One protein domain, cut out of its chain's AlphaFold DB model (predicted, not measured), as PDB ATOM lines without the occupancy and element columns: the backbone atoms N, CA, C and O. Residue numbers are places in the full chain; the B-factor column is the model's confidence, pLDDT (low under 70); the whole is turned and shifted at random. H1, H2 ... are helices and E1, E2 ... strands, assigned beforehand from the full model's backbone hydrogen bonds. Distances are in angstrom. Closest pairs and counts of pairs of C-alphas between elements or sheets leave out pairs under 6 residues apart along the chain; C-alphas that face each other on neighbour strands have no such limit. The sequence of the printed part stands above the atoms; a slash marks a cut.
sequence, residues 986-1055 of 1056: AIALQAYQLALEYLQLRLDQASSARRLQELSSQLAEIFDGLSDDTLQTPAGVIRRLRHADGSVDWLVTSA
ATOM      1  N   ALA A 986      12.317  29.094  37.722       74.06
ATOM      2  CA  ALA A 986      10.955  29.051  38.255       74.06
ATOM      3  C   ALA A 986      10.420  30.439  38.667       74.06
ATOM      4  O   ALA A 986       9.301  30.785  38.301       74.06
ATOM      5  N   ILE A 987      11.226  31.257  39.355       80.19
ATOM      6  CA  ILE A 987      10.871  32.628  39.763       80.19
ATOM      7  C   ILE A 987      10.781  33.538  38.530       80.19
ATOM      8  O   ILE A 987       9.845  34.325  38.416       80.19
ATOM      9  N   ALA A 988      11.691  33.383  37.563       82.06
ATOM     10  CA  ALA A 988      11.634  34.124  36.301       82.06
ATOM     11  C   ALA A 988      10.344  33.826  35.505       82.06
ATOM     12  O   ALA A 988       9.712  34.741  34.980       82.06
ATOM     13  N   LEU A 989       9.910  32.561  35.452       80.50
ATOM     14  CA  LEU A 989       8.649  32.167  34.811       80.50
ATOM     15  C   LEU A 989       7.411  32.597  35.618       80.50
ATOM     16  O   LEU A 989       6.427  33.027  35.017       80.50
ATOM     17  N   GLN A 990       7.462  32.547  36.951       87.31
ATOM     18  CA  GLN A 990       6.396  33.053  37.825       87.31
ATOM     19  C   GLN A 990       6.193  34.563  37.634       87.31
ATOM     20  O   GLN A 990       5.064  35.010  37.445       87.31
ATOM     21  N   ALA A 991       7.277  35.343  37.597       87.00
ATOM     22  CA  ALA A 991       7.227  36.770  37.287       87.00
ATOM     23  C   ALA A 991       6.591  37.031  35.911       87.00
ATOM     24  O   ALA A 991       5.785  37.946  35.768       87.00
ATOM     25  N   TYR A 992       6.899  36.201  34.907       87.56
ATOM     26  CA  TYR A 992       6.330  36.335  33.563       87.56
ATOM     27  C   TYR A 992       4.815  36.090  33.551       87.56
ATOM     28  O   TYR A 992       4.072  36.829  32.909       87.56
ATOM     29  N   GLN A 993       4.339  35.098  34.309       88.62
ATOM     30  CA  GLN A 993       2.909  34.821  34.470       88.62
ATOM     31  C   GLN A 993       2.183  35.954  35.211       88.62
ATOM     32  O   GLN A 993       1.156  36.430  34.729       88.62
ATOM     33  N   LEU A 994       2.743  36.445  36.323       92.44
ATOM     34  CA  LEU A 994       2.185  37.569  37.089       92.44
ATOM     35  C   LEU A 994       2.128  38.865  36.261       92.44
ATOM     36  O   LEU A 994       1.141  39.597  36.324       92.44
ATOM     37  N   ALA A 995       3.153  39.138  35.447       89.75
ATOM     38  CA  ALA A 995       3.205  40.323  34.591       89.75
ATOM     39  C   ALA A 995       2.191  40.256  33.435       89.75
ATOM     40  O   ALA A 995       1.606  41.278  33.073       89.75
ATOM     41  N   LEU A 996       1.923  39.059  32.895       88.25
ATOM     42  CA  LEU A 996       0.829  38.848  31.944       88.25
ATOM     43  C   LEU A 996      -0.553  38.990  32.604       88.25
ATOM     44  O   LEU A 996      -1.416  39.641  32.023       88.25
ATOM     45  N   GLU A 997      -0.767  38.456  33.816       89.25
ATOM     46  CA  GLU A 997      -2.035  38.627  34.551       89.25
ATOM     47  C   GLU A 997      -2.309  40.112  34.854       89.25
ATOM     48  O   GLU A 997      -3.416  40.606  34.624       89.25
ATOM     49  N   TYR A 998      -1.283  40.855  35.287       88.00
ATOM     50  CA  TYR A 998      -1.362  42.299  35.519       88.00
ATOM     51  C   TYR A 998      -1.723  43.071  34.240       88.00
ATOM     52  O   TYR A 998      -2.619  43.920  34.259       88.00
ATOM     53  N   LEU A 999      -1.056  42.775  33.117       85.81
ATOM     54  CA  LEU A 999      -1.324  43.435  31.835       85.81
ATOM     55  C   LEU A 999      -2.720  43.113  31.290       85.81
ATOM     56  O   LEU A 999      -3.393  44.015  30.793       85.81
ATOM     57  N   GLN A1000      -3.178  41.869  31.427       82.00
ATOM     58  CA  GLN A1000      -4.523  41.461  31.022       82.00
ATOM     59  C   GLN A1000      -5.592  42.216  31.831       82.00
ATOM     60  O   GLN A1000      -6.477  42.844  31.256       82.00
ATOM     61  N   LEU A1001      -5.452  42.278  33.161       81.25
ATOM     62  CA  LEU A1001      -6.379  43.023  34.024       81.25
ATOM     63  C   LEU A1001      -6.334  44.548  33.802       81.25
ATOM     64  O   LEU A1001      -7.359  45.214  33.968       81.25
ATOM     65  N   ARG A1002      -5.184  45.113  33.399       78.56
ATOM     66  CA  ARG A1002      -5.067  46.513  32.939       78.56
ATOM     67  C   ARG A1002      -5.831  46.745  31.628       78.56
ATOM     68  O   ARG A1002      -6.475  47.783  31.493       78.56
ATOM     69  N   LEU A1003      -5.750  45.807  30.679       74.81
ATOM     70  CA  LEU A1003      -6.408  45.879  29.367       74.81
ATOM     71  C   LEU A1003      -7.933  45.742  29.463       74.81
ATOM     72  O   LEU A1003      -8.649  46.526  28.845       74.81
ATOM     73  N   ASP A1004      -8.422  44.803  30.274       65.75
ATOM     74  CA  ASP A1004      -9.852  44.481  30.391       65.75
ATOM     75  C   ASP A1004     -10.670  45.532  31.176       65.75
ATOM     76  O   ASP A1004     -11.885  45.396  31.316       65.75
ATOM     77  N   GLN A1005     -10.018  46.578  31.707       61.41
ATOM     78  CA  GLN A1005     -10.617  47.653  32.523       61.41
ATOM     79  C   GLN A1005     -11.465  47.147  33.711       61.41
ATOM     80  O   GLN A1005     -12.389  47.819  34.175       61.41
ATOM     81  N   ALA A1006     -11.152  45.952  34.218       51.88
ATOM     82  CA  ALA A1006     -11.934  45.286  35.250       51.88
ATOM     83  C   ALA A1006     -11.881  46.042  36.592       51.88
ATOM     84  O   ALA A1006     -10.828  46.495  37.039       51.88
ATOM     85  N   SER A1007     -13.010  46.100  37.304       48.12
ATOM     86  CA  SER A1007     -13.189  46.860  38.556       48.12
ATOM     87  C   SER A1007     -12.408  46.333  39.777       48.12
ATOM     88  O   SER A1007     -12.599  46.806  40.897       48.12
ATOM     89  N   SER A1008     -11.497  45.374  39.592       61.59
ATOM     90  CA  SER A1008     -10.716  44.730  40.657       61.59
ATOM     91  C   SER A1008      -9.387  45.443  40.934       61.59
ATOM     92  O   SER A1008      -8.319  44.829  40.895       61.59
ATOM     93  N   ALA A1009      -9.446  46.736  41.277       73.69
ATOM     94  CA  ALA A1009      -8.267  47.543  41.625       73.69
ATOM     95  C   ALA A1009      -7.374  46.876  42.696       73.69
ATOM     96  O   ALA A1009      -6.149  46.910  42.596       73.69
ATOM     97  N   ARG A1010      -7.987  46.173  43.663       78.31
ATOM     98  CA  ARG A1010      -7.295  45.393  44.701       78.31
ATOM     99  C   ARG A1010      -6.397  44.281  44.136       78.31
ATOM    100  O   ARG A1010      -5.300  44.099  44.648       78.31
ATOM    101  N   ARG A1011      -6.824  43.568  43.080       85.25
ATOM    102  CA  ARG A1011      -6.026  42.501  42.438       85.25
ATOM    103  C   ARG A1011      -4.899  43.078  41.582       85.25
ATOM    104  O   ARG A1011      -3.796  42.550  41.601       85.25
ATOM    105  N   LEU A1012      -5.141  44.196  40.893       83.19
ATOM    106  CA  LEU A1012      -4.083  44.924  40.179       83.19
ATOM    107  C   LEU A1012      -2.995  45.443  41.131       83.19
ATOM    108  O   LEU A1012      -1.812  45.355  40.809       83.19
ATOM    109  N   GLN A1013      -3.382  45.945  42.306       82.62
ATOM    110  CA  GLN A1013      -2.436  46.369  43.339       82.62
ATOM    111  C   GLN A1013      -1.657  45.176  43.915       82.62
ATOM    112  O   GLN A1013      -0.434  45.236  43.975       82.62
ATOM    113  N   GLU A1014      -2.341  44.078  44.254       86.69
ATOM    114  CA  GLU A1014      -1.725  42.828  44.732       86.69
ATOM    115  C   GLU A1014      -0.677  42.277  43.747       86.69
ATOM    116  O   GLU A1014       0.458  42.013  44.140       86.69
ATOM    117  N   LEU A1015      -1.025  42.160  42.461       89.69
ATOM    118  CA  LEU A1015      -0.112  41.686  41.415       89.69
ATOM    119  C   LEU A1015       1.086  42.622  41.220       89.69
ATOM    120  O   LEU A1015       2.211  42.151  41.067       89.69
ATOM    121  N   SER A1016       0.870  43.942  41.254       85.75
ATOM    122  CA  SER A1016       1.966  44.910  41.134       85.75
ATOM    123  C   SER A1016       2.918  44.846  42.335       85.75
ATOM    124  O   SER A1016       4.127  44.950  42.153       85.75
ATOM    125  N   SER A1017       2.402  44.605  43.547       87.31
ATOM    126  CA  SER A1017       3.225  44.353  44.738       87.31
ATOM    127  C   SER A1017       4.022  43.050  44.631       87.31
ATOM    128  O   SER A1017       5.225  43.072  44.866       87.31
ATOM    129  N   GLN A1018       3.406  41.944  44.196       90.81
ATOM    130  CA  GLN A1018       4.107  40.662  44.003       90.81
ATOM    131  C   GLN A1018       5.210  40.758  42.932       90.81
ATOM    132  O   GLN A1018       6.283  40.174  43.082       90.81
ATOM    133  N   LEU A1019       4.987  41.532  41.866       90.19
ATOM    134  CA  LEU A1019       6.016  41.836  40.869       90.19
ATOM    135  C   LEU A1019       7.109  42.764  41.422       90.19
ATOM    136  O   LEU A1019       8.286  42.560  41.122       90.19
ATOM    137  N   ALA A1020       6.748  43.758  42.241       86.19
ATOM    138  CA  ALA A1020       7.710  44.655  42.874       86.19
ATOM    139  C   ALA A1020       8.657  43.898  43.817       86.19
ATOM    140  O   ALA A1020       9.863  44.066  43.681       86.19
ATOM    141  N   GLU A1021       8.144  43.000  44.666       87.12
ATOM    142  CA  GLU A1021       8.958  42.160  45.560       87.12
ATOM    143  C   GLU A1021       9.993  41.316  44.796       87.12
ATOM    144  O   GLU A1021      11.151  41.237  45.207       87.12
ATOM    145  N   ILE A1022       9.618  40.737  43.646       85.12
ATOM    146  CA  ILE A1022      10.550  39.973  42.799       85.12
ATOM    147  C   ILE A1022      11.637  40.881  42.196       85.12
ATOM    148  O   ILE A1022      12.787  40.462  42.075       85.12
ATOM    149  N   PHE A1023      11.295  42.115  41.817       85.94
ATOM    150  CA  PHE A1023      12.220  43.056  41.174       85.94
ATOM    151  C   PHE A1023      13.034  43.928  42.143       85.94
ATOM    152  O   PHE A1023      14.061  44.468  41.743       85.94
ATOM    153  N   ASP A1024      12.625  44.087  43.400       81.31
ATOM    154  CA  ASP A1024      13.419  44.789  44.420       81.31
ATOM    155  C   ASP A1024      14.587  43.926  44.939       81.31
ATOM    156  O   ASP A1024      15.516  44.445  45.556       81.31
ATOM    157  N   GLY A1025      14.604  42.631  44.598       68.12
ATOM    158  CA  GLY A1025      15.776  41.753  44.692       68.12
ATOM    159  C   GLY A1025      16.707  41.764  43.466       68.12
ATOM    160  O   GLY A1025      17.652  40.976  43.437       68.12
ATOM    161  N   LEU A1026      16.459  42.598  42.444       75.81
ATOM    162  CA  LEU A1026      17.250  42.652  41.203       75.81
ATOM    163  C   LEU A1026      18.062  43.950  41.081       75.81
ATOM    164  O   LEU A1026      17.640  45.020  41.508       75.81
ATOM    165  N   SER A1027      19.232  43.859  40.440       67.19
ATOM    166  CA  SER A1027      20.149  44.991  40.228       67.19
ATOM    167  C   SER A1027      19.805  45.884  39.025       67.19
ATOM    168  O   SER A1027      20.496  46.872  38.789       67.19
ATOM    169  N   ASP A1028      18.793  45.523  38.237       75.06
ATOM    170  CA  ASP A1028      18.256  46.306  37.121       75.06
ATOM    171  C   ASP A1028      16.730  46.149  37.087       75.06
ATOM    172  O   ASP A1028      16.186  45.118  37.483       75.06
ATOM    173  N   ASP A1029      16.037  47.144  36.538       86.38
ATOM    174  CA  ASP A1029      14.589  47.128  36.313       86.38
ATOM    175  C   ASP A1029      14.193  46.222  35.116       86.38
ATOM    176  O   ASP A1029      13.093  46.345  34.576       86.38
ATOM    177  N   THR A1030      15.053  45.278  34.706       86.00
ATOM    178  CA  THR A1030      14.850  44.343  33.586       86.00
ATOM    179  C   THR A1030      15.113  42.894  34.014       86.00
ATOM    180  O   THR A1030      16.208  42.559  34.458       86.00
ATOM    181  N   LEU A1031      14.138  42.005  33.808       86.19
ATOM    182  CA  LEU A1031      14.244  40.568  34.067       86.19
ATOM    183  C   LEU A1031      14.103  39.771  32.764       86.19
ATOM    184  O   LEU A1031      13.064  39.796  32.102       86.19
ATOM    185  N   GLN A1032      15.153  39.032  32.407       84.00
ATOM    186  CA  GLN A1032      15.149  38.105  31.275       84.00
ATOM    187  C   GLN A1032      14.587  36.738  31.702       84.00
ATOM    188  O   GLN A1032      14.973  36.198  32.737       84.00
ATOM    189  N   THR A1033      13.687  36.163  30.902       81.56
ATOM    190  CA  THR A1033      13.038  34.868  31.171       81.56
ATOM    191  C   THR A1033      13.058  33.987  29.912       81.56
ATOM    192  O   THR A1033      13.200  34.515  28.807       81.56
ATOM    193  N   PRO A1034      12.852  32.658  30.016       74.19
ATOM    194  CA  PRO A1034      12.763  31.789  28.837       74.19
ATOM    195  C   PRO A1034      11.585  32.097  27.896       74.19
ATOM    196  O   PRO A1034      11.619  31.691  26.738       74.19
ATOM    197  N   ALA A1035      10.542  32.779  28.380       77.06
ATOM    198  CA  ALA A1035       9.349  33.118  27.598       77.06
ATOM    199  C   ALA A1035       9.427  34.510  26.938       77.06
ATOM    200  O   ALA A1035       8.670  34.804  26.008       77.06
ATOM    201  N   GLY A1036      10.337  35.367  27.410       84.44
ATOM    202  CA  GLY A1036      10.412  36.774  27.032       84.44
ATOM    203  C   GLY A1036      11.107  37.636  28.088       84.44
ATOM    204  O   GLY A1036      11.672  37.130  29.058       84.44
ATOM    205  N   VAL A1037      11.055  38.953  27.915       88.12
ATOM    206  CA  VAL A1037      11.652  39.940  28.829       88.12
ATOM    207  C   VAL A1037      10.549  40.721  29.532       88.12
ATOM    208  O   VAL A1037       9.564  41.111  28.907       88.12
ATOM    209  N   ILE A1038      10.728  40.955  30.829       90.69
ATOM    210  CA  ILE A1038       9.872  41.801  31.661       90.69
ATOM    211  C   ILE A1038      10.692  43.030  32.047       90.69
ATOM    212  O   ILE A1038      11.860  42.900  32.415       90.69
ATOM    213  N   ARG A1039      10.100  44.220  31.998       90.50
ATOM    214  CA  ARG A1039      10.752  45.460  32.421       90.50
ATOM    215  C   ARG A1039       9.826  46.298  33.294       90.50
ATOM    216  O   ARG A1039       8.701  46.597  32.896       90.50
ATOM    217  N   ARG A1040      10.324  46.710  34.457       90.88
ATOM    218  CA  ARG A1040       9.689  47.692  35.335       90.88
ATOM    219  C   ARG A1040       9.901  49.092  34.754       90.88
ATOM    220  O   ARG A1040      11.011  49.455  34.370       90.88
ATOM    221  N   LEU A1041       8.834  49.876  34.660       86.44
ATOM    222  CA  LEU A1041       8.854  51.257  34.184       86.44
ATOM    223  C   LEU A1041       8.391  52.165  35.324       86.44
ATOM    224  O   LEU A1041       7.229  52.134  35.717       86.44
ATOM    225  N   ARG A1042       9.317  52.958  35.868       83.69
ATOM    226  CA  ARG A1042       9.045  53.926  36.937       83.69
ATOM    227  C   ARG A1042       8.783  55.300  36.322       83.69
ATOM    228  O   ARG A1042       9.635  55.822  35.601       83.69
ATOM    229  N   HIS A1043       7.621  55.881  36.601       78.25
ATOM    230  CA  HIS A1043       7.236  57.213  36.130       78.25
ATOM    231  C   HIS A1043       7.670  58.308  37.114       78.25
ATOM    232  O   HIS A1043       7.974  58.049  38.278       78.25
ATOM    233  N   ALA A1044       7.690  59.561  36.652       73.00
ATOM    234  CA  ALA A1044       8.150  60.709  37.444       73.00
ATOM    235  C   ALA A1044       7.221  61.092  38.619       73.00
ATOM    236  O   ALA A1044       7.623  61.869  39.481       73.00
ATOM    237  N   ASP A1045       6.001  60.552  38.663       69.62
ATOM    238  CA  ASP A1045       5.051  60.676  39.777       69.62
ATOM    239  C   ASP A1045       5.194  59.551  40.826       69.62
ATOM    240  O   ASP A1045       4.447  59.515  41.803       69.62
ATOM    241  N   GLY A1046       6.150  58.635  40.636       69.31
ATOM    242  CA  GLY A1046       6.369  57.469  41.493       69.31
ATOM    243  C   GLY A1046       5.492  56.259  41.157       69.31
ATOM    244  O   GLY A1046       5.653  55.214  41.789       69.31
ATOM    245  N   SER A1047       4.597  56.354  40.168       76.88
ATOM    246  CA  SER A1047       3.828  55.200  39.699       76.88
ATOM    247  C   SER A1047       4.709  54.205  38.928       76.88
ATOM    248  O   SER A1047       5.761  54.550  38.381       76.88
ATOM    249  N   VAL A1048       4.291  52.937  38.923       79.62
ATOM    250  CA  VAL A1048       5.031  51.826  38.313       79.62
ATOM    251  C   VAL A1048       4.128  51.083  37.339       79.62
ATOM    252  O   VAL A1048       3.069  50.587  37.725       79.62
ATOM    253  N   ASP A1049       4.585  50.980  36.095       82.31
ATOM    254  CA  ASP A1049       4.023  50.116  35.061       82.31
ATOM    255  C   ASP A1049       4.989  48.979  34.709       82.31
ATOM    256  O   ASP A1049       6.185  49.013  35.012       82.31
ATOM    257  N   TRP A1050       4.458  47.965  34.031       87.00
ATOM    258  CA  TRP A1050       5.180  46.755  33.655       87.00
ATOM    259  C   TRP A1050       5.088  46.546  32.145       87.00
ATOM    260  O   TRP A1050       3.999  46.543  31.577       87.00
ATOM    261  N   LEU A1051       6.230  46.365  31.486       85.88
ATOM    262  CA  LEU A1051       6.327  46.038  30.065       85.88
ATOM    263  C   LEU A1051       6.746  44.575  29.917       85.88
ATOM    264  O   LEU A1051       7.744  44.163  30.504       85.88
ATOM    265  N   VAL A1052       6.026  43.805  29.103       87.06
ATOM    266  CA  VAL A1052       6.368  42.414  28.775       87.06
ATOM    267  C   VAL A1052       6.532  42.281  27.266       87.06
ATOM    268  O   VAL A1052       5.685  42.747  26.505       87.06
ATOM    269  N   THR A1053       7.613  41.640  26.825       82.12
ATOM    270  CA  THR A1053       7.875  41.329  25.412       82.12
ATOM    271  C   THR A1053       8.168  39.843  25.252       82.12
ATOM    272  O   THR A1053       9.077  39.335  25.910       82.12
ATOM    273  N   SER A1054       7.453  39.163  24.357       75.56
ATOM    274  CA  SER A1054       7.702  37.764  23.998       75.56
ATOM    275  C   SER A1054       9.105  37.543  23.417       75.56
ATOM    276  O   SER A1054       9.726  38.455  22.872       75.56
ATOM    277  N   ALA A1055       9.602  36.309  23.515       63.62
ATOM    278  CA  ALA A1055      10.855  35.884  22.878       63.62
ATOM    279  C   ALA A1055      10.747  35.648  21.349       63.62
ATOM    280  O   ALA A1055      11.713  35.197  20.732       63.62
TER     281      ALA A1055
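What this domain is: This is residues 986 to 1055 of the 1056 residues of the protein "Reverse transcriptase domain-containing protein" of Desulfobacca acetoxidans (UniProt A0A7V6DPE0). A small antiparallel sheet of three strands has one face covered by a helical hairpin, H1 and H2, laid across the strands, in two layers; the other face is bare. H1 crosses the three strands, H2 covers the sheet with residues 1016 to 1023, and residues 1003 to 1008 stick out where the hairpin turns. The printed part has 70 residues with two named helices followed by three named strands, sheet order E1 - E2 - E3, and its class is mixed. It is compact, with a radius of gyration of the C-alphas of 11.6 A and spans of 31 by 25 by 17 A.

How they stand to each other: The sheet is a meander, each strand the antiparallel neighbour of the one before: E1, residues 1030 to 1033, E2, residues 1036 to 1042, and E3, residues 1048 to 1054. In the hairpin E1 and E2, N 1031 and O 1038 are within hydrogen-bond range at 2.8 A; in the hairpin E2 and E3, N 1051 and O 1039 are at 2.9 A. H1, residues 986 to 1003, is on the sheet at a height over the sheet of 8.8 A, across the strands, at 66 degrees to E1 on the local plane. The closest C-alphas of H1 and E3 are those of Ala 995 and Trp 1050, 6.8 A apart. H2, residues 1009 to 1024, is on the same face at a height of 9.9 A. H1 and H2 touch, closest at the C-alphas of Tyr 998 and Leu 1012, 6.0 A; they run opposite ways at a shallow tilt of 33 degrees, only just short of steep. In both helices every O i to N i+4 pair is within hydrogen-bond range.

Where its parts are: H1 begins at C-alpha 986 (10.955, 29.051, 38.255) and is 25.8 A long; H2 is 22.0 A. E1 is 9.9 A, E2 19.9 A and E3 20.2 A, ending at C-alpha 1054 (7.702, 37.764, 23.998).

The domain as a whole: The C-alphas farthest apart, of Ser 1007 and Ser 1027, are 33.4 A apart. The printed part has no cut, and the four links are tight. Mean pLDDT of the printed part is 80.7, with residues 1004 to 1008 among the ten under 70.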